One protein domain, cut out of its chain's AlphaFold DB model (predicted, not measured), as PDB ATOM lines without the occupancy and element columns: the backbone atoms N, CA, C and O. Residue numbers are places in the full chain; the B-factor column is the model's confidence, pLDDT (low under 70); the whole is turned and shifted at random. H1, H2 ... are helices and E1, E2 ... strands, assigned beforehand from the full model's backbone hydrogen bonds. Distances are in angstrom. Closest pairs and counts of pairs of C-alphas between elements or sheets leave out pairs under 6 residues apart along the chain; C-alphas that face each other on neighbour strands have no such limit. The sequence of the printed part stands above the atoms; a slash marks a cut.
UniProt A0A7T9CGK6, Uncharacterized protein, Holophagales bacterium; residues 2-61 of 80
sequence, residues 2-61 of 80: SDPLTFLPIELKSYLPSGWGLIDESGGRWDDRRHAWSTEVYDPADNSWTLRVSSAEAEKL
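Overview. This is residues 2 to 61 of the 80 residues of an uncharacterized protein of Holophagales bacterium (UniProt A0A7T9CGK6). A ribbon-like sheet of three strands, with the long hairpin of E2 and E3 and the short E1 beside E2, makes the core of an elongated domain. H2 follows E3 directly at one end of this hairpin, while H1 lies off the sheet and a long loop leads from it to E1. The 60 printed residues have two named helices and three named strands, in the order H1 E1 E2 E3 H2, and the class is mixed, helices and strands. The sheet's order is E1 E2 E3, antiparallel throughout; the whole is compact, with a radius of gyration of the C-alphas of 11.8 A and spans of 36 by 20 by 17 A.

Arrangement. Look first at H1, residues 9 to 15: it is only just not on the sheet, with 4 pairs of C-alphas within 10 A. Then E1, residues 29 to 31, and E2, residues 36 to 42, form a hairpin at 138 degrees; find N 29 and O 38 2.8 A apart. E3, residues 48 to 54, makes a second hairpin with E2 at 159 degrees, where N 39 and O 51 are 3.0 A apart. These strands form a meander, each the antiparallel neighbour of the one before. H2, residues 55 to 61, only grazes the sheet, with residues 55 to 58; the C-alphas of Ala 36 and Ser 55, the closest of E2 and H2, are 5.7 A apart. H1 is apart from E2, E3 and H2. Every O i to N i+4 pair is within hydrogen-bond range in H2, and 2 of 3 in H1.

Along the chain. Find C-alpha 9 at (146.731, 95.124, 35.774), where H1 begins its 10.4 A. E1 spans 6.6 A, E2 19.8 A and E3 19.6 A. H2 spans 9.9 A and ends at C-alpha 61, (142.183, 113.410, 42.712).

Size, cuts and confidence. The C-alphas of Ser 2 and Ala 45, the two farthest apart, are 36.8 A apart. The printed part has no cut. The link from H1 to E1 is long, and residues 21 to 22 in it pair antiparallel with residues 41 to 42 of E2. Residue 2 alone has a pLDDT under 70.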
ATOM      1  N   SER A   2     157.944 113.010  44.159       62.75
ATOM      2  CA  SER A   2     156.690 112.253  44.230       62.75
ATOM      3  C   SER A   2     156.995 110.811  43.823       62.75
ATOM      4  O   SER A   2     157.767 110.602  42.885       62.75
ATOM      5  N   ASP A   3     156.461 109.832  44.550       78.44
ATOM      6  CA  ASP A   3     156.696 108.423  44.231       78.44
ATOM      7  C   ASP A   3     156.196 108.102  42.809       78.44
ATOM      8  O   ASP A   3     155.145 108.618  42.406       78.44
ATOM      9  N   PRO A   4     156.920 107.271  42.029       91.25
ATOM     10  CA  PRO A   4     156.490 106.885  40.691       91.25
ATOM     11  C   PRO A   4     155.086 106.281  40.723       91.25
ATOM     12  O   PRO A   4     154.820 105.343  41.479       91.25
ATOM     13  N   LEU A   5     154.189 106.791  39.878       94.44
ATOM     14  CA  LEU A   5     152.865 106.196  39.739       94.44
ATOM     15  C   LEU A   5     152.986 104.792  39.147       94.44
ATOM     16  O   LEU A   5     153.633 104.587  38.117       94.44
ATOM     17  N   THR A   6     152.309 103.841  39.781       94.62
ATOM     18  CA  THR A   6     152.140 102.475  39.289       94.62
ATOM     19  C   THR A   6     150.684 102.047  39.443       94.62
ATOM     20  O   THR A   6     149.955 102.518  40.329       94.62
ATOM     21  N   PHE A   7     150.253 101.157  38.555       95.25
ATOM     22  CA  PHE A   7     148.920 100.574  38.567       95.25
ATOM     23  C   PHE A   7     149.022  99.077  38.331       95.25
ATOM     24  O   PHE A   7     149.768  98.619  37.468       95.25
ATOM     25  N   LEU A   8     148.265  98.309  39.105       94.50
ATOM     26  CA  LEU A   8     148.170  96.872  38.903       94.50
ATOM     27  C   LEU A   8     147.308  96.589  37.663       94.50
ATOM     28  O   LEU A   8     146.316  97.290  37.444       94.50
ATOM     29  N   PRO A   9     147.575  95.511  36.905       93.62
ATOM     30  CA  PRO A   9     146.731  95.124  35.774       93.62
ATOM     31  C   PRO A   9     145.245  94.989  36.135       93.62
ATOM     32  O   PRO A   9     144.383  95.344  35.336       93.62
ATOM     33  N   ILE A  10     144.928  94.537  37.356       94.06
ATOM     34  CA  ILE A  10     143.541  94.450  37.836       94.06
ATOM     35  C   ILE A  10     142.893  95.829  38.021       94.06
ATOM     36  O   ILE A  10     141.709  95.980  37.736       94.06
ATOM     37  N   GLU A  11     143.648  96.845  38.443       95.75
ATOM     38  CA  GLU A  11     143.134  98.213  38.593       95.75
ATOM     39  C   GLU A  11     142.814  98.806  37.221       95.75
ATOM     40  O   GLU A  11     141.749  99.386  37.037       95.75
ATOM     41  N   LEU A  12     143.691  98.584  36.237       95.69
ATOM     42  CA  LEU A  12     143.473  99.001  34.851       95.69
ATOM     43  C   LEU A  12     142.222  98.339  34.267       95.69
ATOM     44  O   LEU A  12     141.293  99.024  33.841       95.69
ATOM     45  N   LYS A  13     142.156  97.004  34.325       93.94
ATOM     46  CA  LYS A  13     141.036  96.210  33.795       93.94
ATOM     47  C   LYS A  13     139.703  96.527  34.486       93.94
ATOM     48  O   LYS A  13     138.661  96.357  33.871       93.94
ATOM     49  N   SER A  14     139.727  97.018  35.727       96.06
ATOM     50  CA  SER A  14     138.513  97.415  36.459       96.06
ATOM     51  C   SER A  14     137.874  98.704  35.937       96.06
ATOM     52  O   SER A  14     136.687  98.921  36.176       96.06
ATOM     53  N   TYR A  15     138.638  99.567  35.260       97.06
ATOM     54  CA  TYR A  15     138.129 100.830  34.714       97.06
ATOM     55  C   TYR A  15     137.977 100.826  33.194       97.06
ATOM     56  O   TYR A  15     137.245 101.667  32.676       97.06
ATOM     57  N   LEU A  16     138.640  99.909  32.483       96.12
ATOM     58  CA  LEU A  16     138.518  99.801  31.030       96.12
ATOM     59  C   LEU A  16     137.072  99.497  30.592       96.12
ATOM     60  O   LEU A  16     136.375  98.728  31.263       96.12
ATOM     61  N   PRO A  17     136.617 100.058  29.455       95.50
ATOM     62  CA  PRO A  17     135.346  99.677  28.855       95.50
ATOM     63  C   PRO A  17     135.292  98.179  28.552       95.50
ATOM     64  O   PRO A  17     136.304  97.540  28.261       95.50
ATOM     65  N   SER A  18     134.087  97.615  28.559       92.19
ATOM     66  CA  SER A  18     133.888  96.208  28.217       92.19
ATOM     67  C   SER A  18     134.485  95.874  26.847       92.19
ATOM     68  O   SER A  18     134.173  96.521  25.848       92.19
ATOM     69  N   GLY A  19     135.325  94.839  26.809       92.81
ATOM     70  CA  GLY A  19     135.996  94.372  25.594       92.81
ATOM     71  C   GLY A  19     137.323  95.068  25.287       92.81
ATOM     72  O   GLY A  19     138.045  94.587  24.421       92.81
ATOM     73  N   TRP A  20     137.673  96.144  25.996       95.75
ATOM     74  CA  TRP A  20     139.002  96.743  25.879       95.75
ATOM     75  C   TRP A  20     140.038  95.923  26.653       95.75
ATOM     76  O   TRP A  20     139.734  95.318  27.686       95.75
ATOM     77  N   GLY A  21     141.274  95.920  26.161       95.00
ATOM     78  CA  GLY A  21     142.389  95.174  26.739       95.00
ATOM     79  C   GLY A  21     143.661  96.002  26.884       95.00
ATOM     80  O   GLY A  21     143.736  97.150  26.446       95.00
ATOM     81  N   LEU A  22     144.665  95.410  27.531       95.69
ATOM     82  CA  LEU A  22     146.010  95.972  27.653       95.69
ATOM     83  C   LEU A  22     146.902  95.364  26.574       95.69
ATOM     84  O   LEU A  22     146.954  94.145  26.447       95.69
ATOM     85  N   ILE A  23     147.638  96.196  25.839       93.75
ATOM     86  CA  ILE A  23     148.717  95.707  24.968       93.75
ATOM     87  C   ILE A  23     149.905  95.270  25.836       93.75
ATOM     88  O   ILE A  23     150.511  94.228  25.601       93.75
ATOM     89  N   ASP A  24     150.207  96.050  26.876       86.81
ATOM     90  CA  ASP A  24     151.249  95.745  27.850       86.81
ATOM     91  C   ASP A  24     150.645  95.190  29.150       86.81
ATOM     92  O   ASP A  24     150.191  95.928  30.033       86.81
ATOM     93  N   GLU A  25     150.664  93.862  29.277       81.38
ATOM     94  CA  GLU A  25     150.181  93.139  30.461       81.38
ATOM     95  C   GLU A  25     151.016  93.407  31.730       81.38
ATOM     96  O   GLU A  25     150.582  93.053  32.827       81.38
ATOM     97  N   SER A  26     152.179  94.068  31.630       81.12
ATOM     98  CA  SER A  26     152.954  94.476  32.811       81.12
ATOM     99  C   SER A  26     152.335  95.657  33.569       81.12
ATOM    100  O   SER A  26     152.714  95.917  34.711       81.12
ATOM    101  N   GLY A  27     151.337  96.329  32.982       82.69
ATOM    102  CA  GLY A  27     150.656  97.453  33.622       82.69
ATOM    103  C   GLY A  27     151.395  98.779  33.446       82.69
ATOM    104  O   GLY A  27     151.355  99.622  34.340       82.69
ATOM    105  N   GLY A  28     152.041  98.983  32.295       93.12
ATOM    106  CA  GLY A  28     152.585 100.269  31.863       93.12
ATOM    107  C   GLY A  28     153.874 100.708  32.559       93.12
ATOM    108  O   GLY A  28     154.481  99.991  33.351       93.12
ATOM    109  N   ARG A  29     154.309 101.936  32.257       94.81
ATOM    110  CA  ARG A  29     155.601 102.481  32.696       94.81
ATOM    111  C   ARG A  29     155.520 103.938  33.143       94.81
ATOM    112  O   ARG A  29     154.775 104.734  32.572       94.81
ATOM    113  N   TRP A  30     156.352 104.282  34.124       95.88
ATOM    114  CA  TRP A  30     156.611 105.656  34.556       95.88
ATOM    115  C   TRP A  30     157.628 106.345  33.636       95.88
ATOM    116  O   TRP A  30     158.667 105.771  33.308       95.88
ATOM    117  N   ASP A  31     157.343 107.586  33.246       95.38
ATOM    118  CA  ASP A  31     158.262 108.487  32.550       95.38
ATOM    119  C   ASP A  31     158.597 109.667  33.471       95.38
ATOM    120  O   ASP A  31     157.778 110.565  33.689       95.38
ATOM    121  N   ASP A  32     159.825 109.668  33.991       93.88
ATOM    122  CA  ASP A  32     160.296 110.673  34.945       93.88
ATOM    123  C   ASP A  32     160.352 112.084  34.345       93.88
ATOM    124  O   ASP A  32     160.075 113.063  35.029       93.88
ATOM    125  N   ARG A  33     160.616 112.203  33.036       93.75
ATOM    126  CA  ARG A  33     160.702 113.507  32.358       93.75
ATOM    127  C   ARG A  33     159.329 114.142  32.186       93.75
ATOM    128  O   ARG A  33     159.223 115.363  32.097       93.75
ATOM    129  N   ARG A  34     158.291 113.312  32.069       94.19
ATOM    130  CA  ARG A  34     156.895 113.743  31.911       94.19
ATOM    131  C   ARG A  34     156.128 113.761  33.227       94.19
ATOM    132  O   ARG A  34     154.990 114.219  33.226       94.19
ATOM    133  N   HIS A  35     156.725 113.249  34.304       95.44
ATOM    134  CA  HIS A  35     156.055 112.993  35.576       95.44
ATOM    135  C   HIS A  35     154.698 112.302  35.377       95.44
ATOM    136  O   HIS A  35     153.671 112.718  35.917       95.44
ATOM    137  N   ALA A  36     154.682 111.269  34.534       96.94
ATOM    138  CA  ALA A  36     153.458 110.580  34.155       96.94
ATOM    139  C   ALA A  36     153.690 109.081  33.981       96.94
ATOM    140  O   ALA A  36     154.725 108.647  33.475       96.94
ATOM    141  N   TRP A  37     152.685 108.299  34.350       97.25
ATOM    142  CA  TRP A  37     152.603 106.886  34.013       97.25
ATOM    143  C   TRP A  37     151.783 106.712  32.729       97.25
ATOM    144  O   TRP A  37     150.854 107.481  32.467       97.25
ATOM    145  N   SER A  38     152.124 105.717  31.911       97.19
ATOM    146  CA  SER A  38     151.346 105.380  30.716       97.19
ATOM    147  C   SER A  38     151.399 103.901  30.354       97.19
ATOM    148  O   SER A  38     152.406 103.240  30.604       97.19
ATOM    149  N   THR A  39     150.345 103.419  29.699       97.19
ATOM    150  CA  THR A  39     150.273 102.096  29.063       97.19
ATOM    151  C   THR A  39     149.565 102.193  27.710       97.19
ATOM    152  O   THR A  39     148.987 103.230  27.377       97.19
ATOM    153  N   GLU A  40     149.599 101.114  26.937       96.62
ATOM    154  CA  GLU A  40     148.844 100.976  25.694       96.62
ATOM    155  C   GLU A  40     147.631 100.065  25.902       96.62
ATOM    156  O   GLU A  40     147.727  98.997  26.514       96.62
ATOM    157  N   VAL A  41     146.479 100.514  25.407       96.19
ATOM    158  CA  VAL A  41     145.197  99.803  25.466       96.19
ATOM    159  C   VAL A  41     144.662  99.601  24.058       96.19
ATOM    160  O   VAL A  41     144.974 100.398  23.171       96.19
ATOM    161  N   TYR A  42     143.850  98.567  23.865       95.75
ATOM    162  CA  TYR A  42     143.211  98.278  22.586       95.75
ATOM    163  C   TYR A  42     141.709  98.012  22.735       95.75
ATOM    164  O   TYR A  42     141.262  97.592  23.806       95.75
ATOM    165  N   ASP A  43     140.939  98.261  21.674       95.44
ATOM    166  CA  ASP A  43     139.513  97.915  21.577       95.44
ATOM    167  C   ASP A  43     139.290  96.584  20.819       95.44
ATOM    168  O   ASP A  43     140.220  96.028  20.239       95.44
ATOM    169  N   PRO A  44     138.054  96.054  20.761       93.44
ATOM    170  CA  PRO A  44     137.761  94.833  20.003       93.44
ATOM    171  C   PRO A  44     137.966  94.914  18.480       93.44
ATOM    172  O   PRO A  44     137.834  93.891  17.811       93.44
ATOM    173  N   ALA A  45     138.201  96.103  17.922       94.06
ATOM    174  CA  ALA A  45     138.480  96.320  16.505       94.06
ATOM    175  C   ALA A  45     139.989  96.503  16.233       94.06
ATOM    176  O   ALA A  45     140.358  96.924  15.137       94.06
ATOM    177  N   ASP A  46     140.838  96.177  17.218       88.19
ATOM    178  CA  ASP A  46     142.299  96.308  17.211       88.19
ATOM    179  C   ASP A  46     142.819  97.753  17.066       88.19
ATOM    180  O   ASP A  46     144.000  97.979  16.778       88.19
ATOM    181  N   ASN A  47     141.979  98.760  17.318       94.81
ATOM    182  CA  ASN A  47     142.463 100.128  17.484       94.81
ATOM    183  C   ASN A  47     143.208 100.239  18.812       94.81
ATOM    184  O   ASN A  47     142.828  99.603  19.795       94.81
ATOM    185  N   SER A  48     144.251 101.068  18.858       95.50
ATOM    186  CA  SER A  48     145.083 101.224  20.050       95.50
ATOM    187  C   SER A  48     145.333 102.677  20.412       95.50
ATOM    188  O   SER A  48     145.443 103.552  19.551       95.50
ATOM    189  N   TRP A  49     145.446 102.923  21.715       96.44
ATOM    190  CA  TRP A  49     145.685 104.250  22.263       96.44
ATOM    191  C   TRP A  49     146.628 104.207  23.460       96.44
ATOM    192  O   TRP A  49     146.709 103.225  24.200       96.44
ATOM    193  N   THR A  50     147.309 105.329  23.690       96.50
ATOM    194  CA  THR A  50     148.087 105.544  24.911       96.50
ATOM    195  C   THR A  50     147.184 106.075  26.020       96.50
ATOM    196  O   THR A  50     146.748 107.224  25.973       96.50
ATOM    197  N   LEU A  51     146.983 105.282  27.070       97.50
ATOM    198  CA  LEU A  51     146.406 105.748  28.326       97.50
ATOM    199  C   LEU A  51     147.511 106.395  29.169       97.50
ATOM    200  O   LEU A  51     148.549 105.776  29.407       97.50
ATOM    201  N   ARG A  52     147.306 107.630  29.639       97.38
ATOM    202  CA  ARG A  52     148.284 108.377  30.447       97.38
ATOM    203  C   ARG A  52     147.638 108.949  31.702       97.38
ATOM    204  O   ARG A  52     146.546 109.491  31.631       97.38
ATOM    205  N   VAL A  53     148.361 108.886  32.818       97.88
ATOM    206  CA  VAL A  53     147.997 109.529  34.087       97.88
ATOM    207  C   VAL A  53     149.182 110.363  34.567       97.88
ATOM    208  O   VAL A  53     150.273 109.822  34.767       97.88
ATOM    209  N   SER A  54     148.999 111.673  34.741       96.75
ATOM    210  CA  SER A  54     150.051 112.539  35.293       96.75
ATOM    211  C   SER A  54     150.084 112.502  36.825       96.75
ATOM    212  O   SER A  54     149.062 112.274  37.479       96.75
ATOM    213  N   SER A  55     151.249 112.770  37.425       95.94
ATOM    214  CA  SER A  55     151.351 112.917  38.884       95.94
ATOM    215  C   SER A  55     150.491 114.059  39.404       95.94
ATOM    216  O   SER A  55     149.864 113.907  40.442       95.94
ATOM    217  N   ALA A  56     150.398 115.164  38.663       95.62
ATOM    218  CA  ALA A  56     149.599 116.321  39.053       95.62
ATOM    219  C   ALA A  56     148.099 115.981  39.170       95.62
ATOM    220  O   ALA A  56     147.428 116.415  40.107       95.62
ATOM    221  N   GLU A  57     147.561 115.173  38.250       96.00
ATOM    222  CA  GLU A  57     146.176 114.689  38.332       96.00
ATOM    223  C   GLU A  57     145.986 113.728  39.508       96.00
ATOM    224  O   GLU A  57     145.013 113.849  40.256       96.00
ATOM    225  N   ALA A  58     146.934 112.808  39.708       96.50
ATOM    226  CA  ALA A  58     146.903 111.864  40.820       96.50
ATOM    227  C   ALA A  58     147.022 112.551  42.190       96.50
ATOM    228  O   ALA A  58     146.349 112.133  43.130       96.50
ATOM    229  N   GLU A  59     147.811 113.621  42.307       95.75
ATOM    230  CA  GLU A  59     147.926 114.443  43.519       95.75
ATOM    231  C   GLU A  59     146.611 115.169  43.830       95.75
ATOM    232  O   GLU A  59     146.212 115.270  44.988       95.75
ATOM    233  N   LYS A  60     145.897 115.635  42.798       96.88
ATOM    234  CA  LYS A  60     144.631 116.361  42.957       96.88
ATOM    235  C   LYS A  60     143.447 115.452  43.296       96.88
ATOM    236  O   LYS A  60     142.567 115.859  44.052       96.88
ATOM    237  N   LEU A  61     143.376 114.271  42.685       96.94
ATOM    238  CA  LEU A  61     142.183 113.410  42.712       96.94
ATOM    239  C   LEU A  61     142.373 112.130  43.527       96.94
ATOM    240  O   LEU A  61     141.395 111.486  43.902       96.94
TER     241      LEU A  61